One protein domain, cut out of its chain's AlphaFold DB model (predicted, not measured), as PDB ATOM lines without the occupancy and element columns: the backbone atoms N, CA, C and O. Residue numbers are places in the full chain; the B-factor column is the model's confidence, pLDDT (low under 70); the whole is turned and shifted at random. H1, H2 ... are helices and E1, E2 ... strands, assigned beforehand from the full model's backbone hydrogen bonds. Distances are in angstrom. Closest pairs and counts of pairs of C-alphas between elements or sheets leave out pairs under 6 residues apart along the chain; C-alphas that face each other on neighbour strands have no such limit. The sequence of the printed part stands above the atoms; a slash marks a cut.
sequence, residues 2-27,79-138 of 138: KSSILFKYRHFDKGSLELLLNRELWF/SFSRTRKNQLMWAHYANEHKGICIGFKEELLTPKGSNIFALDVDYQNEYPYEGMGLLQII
ATOM      1  N   LYS A   2     115.871 145.404 107.627       54.38
ATOM      2  CA  LYS A   2     115.974 145.106 106.196       54.38
ATOM      3  C   LYS A   2     114.559 145.215 105.619       54.38
ATOM      4  O   LYS A   2     113.680 144.517 106.105       54.38
ATOM      5  N   SER A   3     114.337 146.120 104.668       68.69
ATOM      6  CA  SER A   3     113.038 146.236 103.998       68.69
ATOM      7  C   SER A   3     112.834 144.986 103.143       68.69
ATOM      8  O   SER A   3     113.609 144.726 102.217       68.69
ATOM      9  N   SER A   4     111.857 144.168 103.514       90.69
ATOM     10  CA  SER A   4     111.436 142.968 102.796       90.69
ATOM     11  C   SER A   4     110.212 143.282 101.945       90.69
ATOM     12  O   SER A   4     109.363 144.106 102.298       90.69
ATOM     13  N   ILE A   5     110.143 142.633 100.785       95.06
ATOM     14  CA  ILE A   5     109.020 142.759  99.861       95.06
ATOM     15  C   ILE A   5     108.185 141.486  99.936       95.06
ATOM     16  O   ILE A   5     108.719 140.386  99.792       95.06
ATOM     17  N   LEU A   6     106.884 141.665 100.130       95.56
ATOM     18  CA  LEU A   6     105.869 140.627 100.028       95.56
ATOM     19  C   LEU A   6     105.135 140.756  98.696       95.56
ATOM     20  O   LEU A   6     104.892 141.859  98.211       95.56
ATOM     21  N   PHE A   7     104.800 139.630  98.085       96.56
ATOM     22  CA  PHE A   7     104.242 139.577  96.740       96.56
ATOM     23  C   PHE A   7     102.800 139.094  96.760       96.56
ATOM     24  O   PHE A   7     102.480 138.110  97.423       96.56
ATOM     25  N   LYS A   8     101.931 139.750  95.991       95.44
ATOM     26  CA  LYS A   8     100.560 139.291  95.758       95.44
ATOM     27  C   LYS A   8     100.355 139.014  94.274       95.44
ATOM     28  O   LYS A   8     100.549 139.898  93.438       95.44
ATOM     29  N   TYR A   9      99.982 137.778  93.969       96.06
ATOM     30  CA  TYR A   9      99.620 137.324  92.631       96.06
ATOM     31  C   TYR A   9      98.152 137.649  92.390       96.06
ATOM     32  O   TYR A   9      97.318 137.454  93.279       96.06
ATOM     33  N   ARG A  10      97.852 138.234  91.233       94.88
ATOM     34  CA  ARG A  10      96.515 138.728  90.919       94.88
ATOM     35  C   ARG A  10      96.211 138.581  89.437       94.88
ATOM     36  O   ARG A  10      97.082 138.747  88.584       94.88
ATOM     37  N   HIS A  11      94.936 138.382  89.131       95.25
ATOM     38  CA  HIS A  11      94.403 138.608  87.794       95.25
ATOM     39  C   HIS A  11      94.545 140.095  87.443       95.25
ATOM     40  O   HIS A  11      94.432 140.959  88.318       95.25
ATOM     41  N   PHE A  12      94.810 140.415  86.176       95.31
ATOM     42  CA  PHE A  12      94.844 141.805  85.728       95.31
ATOM     43  C   PHE A  12      93.437 142.255  85.328       95.31
ATOM     44  O   PHE A  12      93.042 142.162  84.169       95.31
ATOM     45  N   ASP A  13      92.665 142.677  86.325       94.38
ATOM     46  CA  ASP A  13      91.256 143.037  86.200       94.38
ATOM     47  C   ASP A  13      90.928 144.350  86.929       94.38
ATOM     48  O   ASP A  13      91.793 144.994  87.533       94.38
ATOM     49  N   LYS A  14      89.652 144.748  86.873       94.38
ATOM     50  CA  LYS A  14      89.145 145.956  87.533       94.38
ATOM     51  C   LYS A  14      89.477 145.982  89.029       94.38
ATOM     52  O   LYS A  14      89.928 147.015  89.509       94.38
ATOM     53  N   GLY A  15      89.328 144.864  89.739       92.00
ATOM     54  CA  GLY A  15      89.598 144.810  91.179       92.00
ATOM     55  C   GLY A  15      91.075 145.044  91.503       92.00
ATOM     56  O   GLY A  15      91.408 145.736  92.462       92.00
ATOM     57  N   SER A  16      91.984 144.526  90.673       93.12
ATOM     58  CA  SER A  16      93.418 144.799  90.817       93.12
ATOM     59  C   SER A  16      93.785 146.252  90.499       93.12
ATOM     60  O   SER A  16      94.694 146.794  91.125       93.12
ATOM     61  N   LEU A  17      93.082 146.899  89.567       94.19
ATOM     62  CA  LEU A  17      93.256 148.329  89.293       94.19
ATOM     63  C   LEU A  17      92.720 149.197  90.437       94.19
ATOM     64  O   LEU A  17      93.401 150.129  90.855       94.19
ATOM     65  N   GLU A  18      91.543 148.880  90.977       94.88
ATOM     66  CA  GLU A  18      90.943 149.596  92.111       94.88
ATOM     67  C   GLU A  18      91.828 149.522  93.359       94.88
ATOM     68  O   GLU A  18      92.080 150.552  93.978       94.88
ATOM     69  N   LEU A  19      92.401 148.352  93.662       93.81
ATOM     70  CA  LEU A  19      93.408 148.185  94.718       93.81
ATOM     71  C   LEU A  19      94.562 149.187  94.575       93.81
ATOM     72  O   LEU A  19      94.984 149.798  95.557       93.81
ATOM     73  N   LEU A  20      95.078 149.370  93.355       93.12
ATOM     74  CA  LEU A  20      96.207 150.267  93.094       93.12
ATOM     75  C   LEU A  20      95.799 151.743  93.156       93.12
ATOM     76  O   LEU A  20      96.540 152.558  93.706       93.12
ATOM     77  N   LEU A  21      94.637 152.083  92.595       95.56
ATOM     78  CA  LEU A  21      94.124 153.452  92.549       95.56
ATOM     79  C   LEU A  21      93.731 153.952  93.943       95.56
ATOM     80  O   LEU A  21      94.108 155.063  94.318       95.56
ATOM     81  N   ASN A  22      93.046 153.116  94.722       95.69
ATOM     82  CA  ASN A  22      92.545 153.467  96.051       95.69
ATOM     83  C   ASN A  22      93.576 153.213  97.157       95.69
ATOM     84  O   ASN A  22      93.449 153.764  98.245       95.69
ATOM     85  N   ARG A  23      94.629 152.431  96.875       91.81
ATOM     86  CA  ARG A  23      95.640 151.991  97.855       91.81
ATOM     87  C   ARG A  23      95.029 151.178  98.997       91.81
ATOM     88  O   ARG A  23      95.412 151.328 100.154       91.81
ATOM     89  N   GLU A  24      94.103 150.295  98.651       90.88
ATOM     90  CA  GLU A  24      93.348 149.474  99.598       90.88
ATOM     91  C   GLU A  24      93.615 147.993  99.362       90.88
ATOM     92  O   GLU A  24      93.748 147.544  98.227       90.88
ATOM     93  N   LEU A  25      93.664 147.211 100.438       91.88
ATOM     94  CA  LEU A  25      93.786 145.760 100.370       91.88
ATOM     95  C   LEU A  25      92.494 145.115 100.849       91.88
ATOM     96  O   LEU A  25      91.972 145.460 101.906       91.88
ATOM     97  N   TRP A  26      92.012 144.141 100.083       91.00
ATOM     98  CA  TRP A  26      90.892 143.313 100.501       91.00
ATOM     99  C   TRP A  26      91.359 142.221 101.462       91.00
ATOM    100  O   TRP A  26      92.339 141.517 101.187       91.00
ATOM    101  N   PHE A  27      90.616 142.063 102.552       92.75
ATOM    102  CA  PHE A  27      90.761 140.971 103.501       92.75
ATOM    103  C   PHE A  27      89.527 140.076 103.381       92.75
ATOM    104  O   PHE A  27      88.407 140.502 103.662       92.75
ATOM    105  N   SER A  79      96.435 137.069 102.062       92.06
ATOM    106  CA  SER A  79      97.635 136.251 101.849       92.06
ATOM    107  C   SER A  79      98.642 136.911 100.902       92.06
ATOM    108  O   SER A  79      98.267 137.544  99.901       92.06
ATOM    109  N   PHE A  80      99.926 136.719 101.204       94.25
ATOM    110  CA  PHE A  80     101.076 137.170 100.421       94.25
ATOM    111  C   PHE A  80     102.115 136.051 100.305       94.25
ATOM    112  O   PHE A  80     102.127 135.111 101.088       94.25
ATOM    113  N   SER A  81     103.028 136.185  99.345       93.81
ATOM    114  CA  SER A  81     104.155 135.280  99.135       93.81
ATOM    115  C   SER A  81     105.486 135.981  99.378       93.81
ATOM    116  O   SER A  81     105.668 137.148  99.027       93.81
ATOM    117  N   ARG A  82     106.470 135.241  99.893       93.00
ATOM    118  CA  ARG A  82     107.868 135.694 100.009       93.00
ATOM    119  C   ARG A  82     108.604 135.704  98.659       93.00
ATOM    120  O   ARG A  82     109.681 136.283  98.547       93.00
ATOM    121  N   THR A  83     108.043 135.088  97.613       93.69
ATOM    122  CA  THR A  83     108.667 134.988  96.286       93.69
ATOM    123  C   THR A  83     107.747 135.486  95.177       93.69
ATOM    124  O   THR A  83     106.544 135.254  95.195       93.69
ATOM    125  N   ARG A  84     108.334 136.127  94.159       96.12
ATOM    126  CA  ARG A  84     107.654 136.556  92.918       96.12
ATOM    127  C   ARG A  84     107.751 135.552  91.764       96.12
ATOM    128  O   ARG A  84     107.277 135.821  90.662       96.12
ATOM    129  N   LYS A  85     108.486 134.453  91.965       95.38
ATOM    130  CA  LYS A  85     108.863 133.498  90.907       95.38
ATOM    131  C   LYS A  85     108.218 132.119  91.072       95.38
ATOM    132  O   LYS A  85     108.595 131.208  90.339       95.38
ATOM    133  N   ASN A  86     107.287 131.952  92.011       93.88
ATOM    134  CA  ASN A  86     106.602 130.676  92.192       93.88
ATOM    135  C   ASN A  86     105.663 130.446  90.996       93.88
ATOM    136  O   ASN A  86     104.667 131.149  90.839       93.88
ATOM    137  N   GLN A  87     106.023 129.494  90.131       95.50
ATOM    138  CA  GLN A  87     105.279 129.191  88.904       95.50
ATOM    139  C   GLN A  87     103.861 128.727  89.194       95.50
ATOM    140  O   GLN A  87     102.942 129.061  88.458       95.50
ATOM    141  N   LEU A  88     103.674 128.006  90.289       92.19
ATOM    142  CA  LEU A  88     102.375 127.498  90.649       92.19
ATOM    143  C   LEU A  88     101.451 128.607  91.145       92.19
ATOM    144  O   LEU A  88     100.304 128.692  90.721       92.19
ATOM    145  N   MET A  89     101.981 129.551  91.925       93.00
ATOM    146  CA  MET A  89     101.223 130.755  92.262       93.00
ATOM    147  C   MET A  89     100.877 131.585  91.022       93.00
ATOM    148  O   MET A  89      99.783 132.139  90.942       93.00
ATOM    149  N   TRP A  90     101.768 131.652  90.027       95.94
ATOM    150  CA  TRP A  90     101.436 132.270  88.741       95.94
ATOM    151  C   TRP A  90     100.304 131.534  88.008       95.94
ATOM    152  O   TRP A  90      99.439 132.192  87.424       95.94
ATOM    153  N   ALA A  91     100.287 130.201  88.053       94.88
ATOM    154  CA  ALA A  91      99.244 129.390  87.436       94.88
ATOM    155  C   ALA A  91      97.875 129.614  88.103       94.88
ATOM    156  O   ALA A  91      96.914 129.948  87.413       94.88
ATOM    157  N   HIS A  92      97.803 129.504  89.434       90.31
ATOM    158  CA  HIS A  92      96.539 129.542  90.183       90.31
ATOM    159  C   HIS A  92      96.030 130.953  90.494       90.31
ATOM    160  O   HIS A  92      94.829 131.198  90.434       90.31
ATOM    161  N   TYR A  93      96.921 131.895  90.814       92.12
ATOM    162  CA  TYR A  93      96.535 133.209  91.347       92.12
ATOM    163  C   TYR A  93      96.788 134.374  90.386       92.12
ATOM    164  O   TYR A  93      96.376 135.504  90.657       92.12
ATOM    165  N   ALA A  94      97.450 134.134  89.254       95.25
ATOM    166  CA  ALA A  94      97.731 135.157  88.251       95.25
ATOM    167  C   ALA A  94      97.223 134.758  86.862       95.25
ATOM    168  O   ALA A  94      97.938 134.928  85.874       95.25
ATOM    169  N   ASN A  95      95.974 134.283  86.786       95.00
ATOM    170  CA  ASN A  95      95.266 134.018  85.532       95.00
ATOM    171  C   ASN A  95      96.092 133.164  84.555       95.00
ATOM    172  O   ASN A  95      96.364 133.605  83.436       95.00
ATOM    173  N   GLU A  96      96.577 131.998  84.997       96.00
ATOM    174  CA  GLU A  96      97.415 131.110  84.179       96.00
ATOM    175  C   GLU A  96      98.630 131.837  83.571       96.00
ATOM    176  O   GLU A  96      98.859 131.805  82.360       96.00
ATOM    177  N   HIS A  97      99.407 132.533  84.405       96.25
ATOM    178  CA  HIS A  97     100.579 133.324  83.997       96.25
ATOM    179  C   HIS A  97     100.292 134.588  83.159       96.25
ATOM    180  O   HIS A  97     101.234 135.227  82.688       96.25
ATOM    181  N   LYS A  98      99.028 134.994  82.982       96.75
ATOM    182  CA  LYS A  98      98.640 136.195  82.205       96.75
ATOM    183  C   LYS A  98      98.312 137.408  83.085       96.75
ATOM    184  O   LYS A  98      97.936 138.461  82.577       96.75
ATOM    185  N   GLY A  99      98.371 137.241  84.402       96.44
ATOM    186  CA  GLY A  99      98.083 138.271  85.392       96.44
ATOM    187  C   GLY A  99      99.303 139.110  85.758       96.44
ATOM    188  O   GLY A  99     100.214 139.329  84.962       96.44
ATOM    189  N   ILE A 100      99.317 139.582  86.999       96.81
ATOM    190  CA  ILE A 100     100.372 140.432  87.547       96.81
ATOM    191  C   ILE A 100     100.836 139.931  88.915       96.81
ATOM    192  O   ILE A 100     100.116 139.241  89.639       96.81
ATOM    193  N   CYS A 101     102.049 140.332  89.286       97.12
ATOM    194  CA  CYS A 101     102.622 140.111  90.606       97.12
ATOM    195  C   CYS A 101     103.034 141.466  91.187       97.12
ATOM    196  O   CYS A 101     103.912 142.140  90.643       97.12
ATOM    197  N   ILE A 102     102.371 141.879  92.265       96.31
ATOM    198  CA  ILE A 102     102.555 143.194  92.888       96.31
ATOM    199  C   ILE A 102     103.421 143.024  94.136       96.31
ATOM    200  O   ILE A 102     103.136 142.169  94.972       96.31
ATOM    201  N   GLY A 103     104.476 143.831  94.256       96.19
ATOM    202  CA  GLY A 103     105.345 143.863  95.432       96.19
ATOM    203  C   GLY A 103     104.928 144.949  96.423       96.19
ATOM    204  O   GLY A 103     104.771 146.108  96.044       96.19
ATOM    205  N   PHE A 104     104.818 144.580  97.694       94.50
ATOM    206  CA  PHE A 104     104.470 145.447  98.816       94.50
ATOM    207  C   PHE A 104     105.621 145.484  99.810       94.50
ATOM    208  O   PHE A 104     106.191 144.446 100.146       94.50
ATOM    209  N   LYS A 105     105.958 146.673 100.311       93.44
ATOM    210  CA  LYS A 105     106.897 146.789 101.430       93.44
ATOM    211  C   LYS A 105     106.214 146.273 102.689       93.44
ATOM    212  O   LYS A 105     105.187 146.820 103.086       93.44
ATOM    213  N   GLU A 106     106.785 145.250 103.310       91.00
ATOM    214  CA  GLU A 106     106.191 144.578 104.472       91.00
ATOM    215  C   GLU A 106     105.950 145.535 105.645       91.00
ATOM    216  O   GLU A 106     104.898 145.503 106.275       91.00
ATOM    217  N   GLU A 107     106.870 146.477 105.856       88.88
ATOM    218  CA  GLU A 107     106.770 147.529 106.875       88.88
ATOM    219  C   GLU A 107     105.534 148.439 106.738       88.88
ATOM    220  O   GLU A 107     105.152 149.102 107.701       88.88
ATOM    221  N   LEU A 108     104.912 148.488 105.556       90.62
ATOM    222  CA  LEU A 108     103.695 149.263 105.302       90.62
ATOM    223  C   LEU A 108     102.417 148.431 105.465       90.62
ATOM    224  O   LEU A 108     101.338 149.007 105.557       90.62
ATOM    225  N   LEU A 109     102.527 147.099 105.490       91.06
ATOM    226  CA  LEU A 109     101.383 146.191 105.613       91.06
ATOM    227  C   LEU A 109     100.931 146.006 107.063       91.06
ATOM    228  O   LEU A 109      99.765 145.708 107.301       91.06
ATOM    229  N   THR A 110     101.829 146.221 108.029       89.62
ATOM    230  CA  THR A 110     101.547 146.100 109.469       89.62
ATOM    231  C   THR A 110     101.853 147.404 110.217       89.62
ATOM    232  O   THR A 110     102.808 147.484 110.997       89.62
ATOM    233  N   PRO A 111     101.068 148.478 109.999       86.44
ATOM    234  CA  PRO A 111     101.268 149.729 110.720       86.44
ATOM    235  C   PRO A 111     101.206 149.520 112.236       86.44
ATOM    236  O   PRO A 111     100.354 148.787 112.748       86.44
ATOM    237  N   LYS A 112     102.086 150.200 112.977       87.75
ATOM    238  CA  LYS A 112     102.085 150.142 114.446       87.75
ATOM    239  C   LYS A 112     100.731 150.595 114.996       87.75
ATOM    240  O   LYS A 112     100.239 151.653 114.616       87.75
ATOM    241  N   GLY A 113     100.169 149.808 115.913       88.56
ATOM    242  CA  GLY A 113      98.862 150.078 116.521       88.56
ATOM    243  C   GLY A 113      97.660 149.664 115.666       88.56
ATOM    244  O   GLY A 113      96.534 149.945 116.058       88.56
ATOM    245  N   SER A 114      97.877 149.008 114.520       89.56
ATOM    246  CA  SER A 114      96.798 148.359 113.769       89.56
ATOM    247  C   SER A 114      96.449 146.987 114.358       89.56
ATOM    248  O   SER A 114      97.284 146.347 114.995       89.56
ATOM    249  N   ASN A 115      95.230 146.514 114.087       89.75
ATOM    250  CA  ASN A 115      94.787 145.146 114.389       89.75
ATOM    251  C   ASN A 115      95.167 144.164 113.262       89.75
ATOM    252  O   ASN A 115      94.405 143.255 112.945       89.75
ATOM    253  N   ILE A 116      96.308 144.392 112.605       90.88
ATOM    254  CA  ILE A 116      96.814 143.544 111.525       90.88
ATOM    255  C   ILE A 116      98.000 142.755 112.060       90.88
ATOM    256  O   ILE A 116      99.003 143.326 112.489       90.88
ATOM    257  N   PHE A 117      97.887 141.435 111.983       88.69
ATOM    258  CA  PHE A 117      98.918 140.504 112.412       88.69
ATOM    259  C   PHE A 117      99.468 139.780 111.185       88.69
ATOM    260  O   PHE A 117      98.706 139.225 110.396       88.69
ATOM    261  N   ALA A 118     100.788 139.814 111.011       88.88
ATOM    262  CA  ALA A 118     101.468 139.029 109.989       88.88
ATOM    263  C   ALA A 118     101.908 137.697 110.598       88.88
ATOM    264  O   ALA A 118     102.574 137.679 111.634       88.88
ATOM    265  N   LEU A 119     101.531 136.604 109.944       86.75
ATOM    266  CA  LEU A 119     101.914 135.246 110.302       86.75
ATOM    267  C   LEU A 119     102.558 134.612 109.071       86.75
ATOM    268  O   LEU A 119     101.963 134.623 107.992       86.75
ATOM    269  N   ASP A 120     103.778 134.102 109.227       86.94
ATOM    270  CA  ASP A 120     104.379 133.247 108.210       86.94
ATOM    271  C   ASP A 120     103.726 131.861 108.300       86.94
ATOM    272  O   ASP A 120     103.503 131.334 109.392       86.94
ATOM    273  N   VAL A 121     103.382 131.298 107.142       81.50
ATOM    274  CA  VAL A 121     102.807 129.955 107.035       81.50
ATOM    275  C   VAL A 121     103.918 128.995 106.643       81.50
ATOM    276  O   VAL A 121     104.476 129.095 105.547       81.50
ATOM    277  N   ASP A 122     104.222 128.060 107.537       77.38
ATOM    278  CA  ASP A 122     105.146 126.963 107.277       77.38
ATOM    279  C   ASP A 122     104.356 125.757 106.767       77.38
ATOM    280  O   ASP A 122     103.728 125.028 107.536       77.38
ATOM    281  N   TYR A 123     104.375 125.552 105.450       73.00
ATOM    282  CA  TYR A 123     103.740 124.392 104.832       73.00
ATOM    283  C   TYR A 123     104.492 123.113 105.207       73.00
ATOM    284  O   TYR A 123     105.713 123.017 105.039       73.00
ATOM    285  N   GLN A 124     103.754 122.119 105.694       70.75
ATOM    286  CA  GLN A 124     104.269 120.803 106.057       70.75
ATOM    287  C   GLN A 124     103.475 119.725 105.316       70.75
ATOM    288  O   GLN A 124     102.296 119.903 105.024       70.75
ATOM    289  N   ASN A 125     104.134 118.609 104.992       71.75
ATOM    290  CA  ASN A 125     103.492 117.481 104.301       71.75
ATOM    291  C   ASN A 125     102.657 116.602 105.245       71.75
ATOM    292  O   ASN A 125     101.924 115.728 104.790       71.75
ATOM    293  N   GLU A 126     102.811 116.804 106.550       68.31
ATOM    294  CA  GLU A 126     102.180 116.028 107.607       68.31
ATOM    295  C   GLU A 126     101.462 116.990 108.552       68.31
ATOM    296  O   GLU A 126     101.908 118.123 108.756       68.31
ATOM    297  N   TYR A 127     100.344 116.547 109.124       64.19
ATOM    298  CA  TYR A 127      99.688 117.314 110.173       64.19
ATOM    299  C   TYR A 127     100.556 117.358 111.430       64.19
ATOM    300  O   TYR A 127     101.255 116.390 111.727       64.19
ATOM    301  N   PRO A 128     100.432 118.419 112.242       65.62
ATOM    302  CA  PRO A 128     101.140 118.509 113.515       65.62
ATOM    303  C   PRO A 128     100.751 117.411 114.524       65.62
ATOM    304  O   PRO A 128     101.453 117.251 115.520       65.62
ATOM    305  N   TYR A 129      99.671 116.651 114.284       64.62
ATOM    306  CA  TYR A 129      99.251 115.520 115.116       64.62
ATOM    307  C   TYR A 129      98.859 114.298 114.259       64.62
ATOM    308  O   TYR A 129      98.182 114.443 113.238       64.62
ATOM    309  N   GLU A 130      99.263 113.092 114.684       56.19
ATOM    310  CA  GLU A 130      98.927 111.822 114.016       56.19
ATOM    311  C   GLU A 130      97.407 111.561 114.023       56.19
ATOM    312  O   GLU A 130      96.737 111.754 115.037       56.19
ATOM    313  N   GLY A 131      96.855 111.092 112.896       53.66
ATOM    314  CA  GLY A 131      95.435 110.725 112.767       53.66
ATOM    315  C   GLY A 131      94.523 111.780 112.128       53.66
ATOM    316  O   GLY A 131      93.355 111.483 111.888       53.66
ATOM    317  N   MET A 132      95.038 112.967 111.789       51.88
ATOM    318  CA  MET A 132      94.326 113.933 110.940       51.88
ATOM    319  C   MET A 132      94.556 113.634 109.447       51.88
ATOM    320  O   MET A 132      95.673 113.337 109.022       51.88
ATOM    321  N   GLY A 133      93.481 113.648 108.652       44.62
ATOM    322  CA  GLY A 133      93.498 113.247 107.241       44.62
ATOM    323  C   GLY A 133      94.224 114.250 106.343       44.62
ATOM    324  O   GLY A 133      93.888 115.426 106.365       44.62
ATOM    325  N   LEU A 134      95.192 113.752 105.556       36.19
ATOM    326  CA  LEU A 134      96.107 114.466 104.644       36.19
ATOM    327  C   LEU A 134      95.525 115.693 103.941       36.19
ATOM    328  O   LEU A 134      94.433 115.645 103.377       36.19
ATOM    329  N   LEU A 135      96.340 116.746 103.870       45.41
ATOM    330  CA  LEU A 135      95.969 117.977 103.201       45.41
ATOM    331  C   LEU A 135      97.195 118.581 102.526       45.41
ATOM    332  O   LEU A 135      98.128 119.073 103.154       45.41
ATOM    333  N   GLN A 136      97.210 118.417 101.212       30.50
ATOM    334  CA  GLN A 136      98.273 118.844 100.324       30.50
ATOM    335  C   GLN A 136      97.919 120.249  99.831       30.50
ATOM    336  O   GLN A 136      96.951 120.394  99.090       30.50
ATOM    337  N   ILE A 137      98.686 121.267 100.226       45.00
ATOM    338  CA  ILE A 137      98.582 122.610  99.639       45.00
ATOM    339  C   ILE A 137      99.929 122.992  99.046       45.00
ATOM    340  O   ILE A 137     100.995 122.657  99.570       45.00
ATOM    341  N   ILE A 138      99.837 123.659  97.906       34.31
ATOM    342  CA  ILE A 138     100.930 124.105  97.065       34.31
ATOM    343  C   ILE A 138     100.921 125.629  96.926       34.31
ATOM    344  O   ILE A 138      99.821 126.215  97.013       34.31
TER     345      ILE A 138
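AT A GLANCE: This is residues 2 to 27 and 79 to 138 of the 138 residues of an uncharacterized protein of Aliivibrio fischeri (UniProt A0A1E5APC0). With little regular structure, this is a ribbon of two antiparallel strands, E1 and E2, with H1 and H2 near the Arg 10 end of E1, short H3 at the other end, and a long tail, residues 110 to 138. The 86 printed residues run E1, H1, H2, E2, H3, mixed in class with 32 in named elements, loose, radius of gyration of the C-alphas 15.4 A, spanning 47 by 37 by 24 A.

IN THESE COORDINATES: Find C-alpha 5 at (109.020, 142.759, 99.861); E1, residues 5 to 10, runs 15.9 A. Then come H1, 14 to 22, 11.9 A; H2, 87 to 93, 9.9 A; E2, 100 to 105, 16.6 A; and H3, 106 to 109, 5.2 A, ending at C-alpha 109 (101.383, 146.191, 105.613).

HOW THE PARTS SIT: E1 and E2 are antiparallel at 152 degrees; N 6 and O 104 are 2.9 A apart, within hydrogen-bond range. The closest C-alphas of E1 and H2, Tyr 9 and Tyr 93, are 5.3 A apart; those of E1 and H1, Arg 10 and Ser 16, 6.8 A; those of E1 and H3, Ile 5 and Glu 106, 5.7 A. H1 and H2 are apart. In H1 and H2 every O i to N i+4 pair is within hydrogen-bond range; H3 is too short for one.

THE WHOLE: Residues 28 to 78 are cut out, C-alphas 27 and 79 lying 8.5 A apart. Residues 111 to 116 and 128 to 133 stand free. No link printed whole is long. Residues 2 to 3 and 126 to 138 have pLDDT under 70.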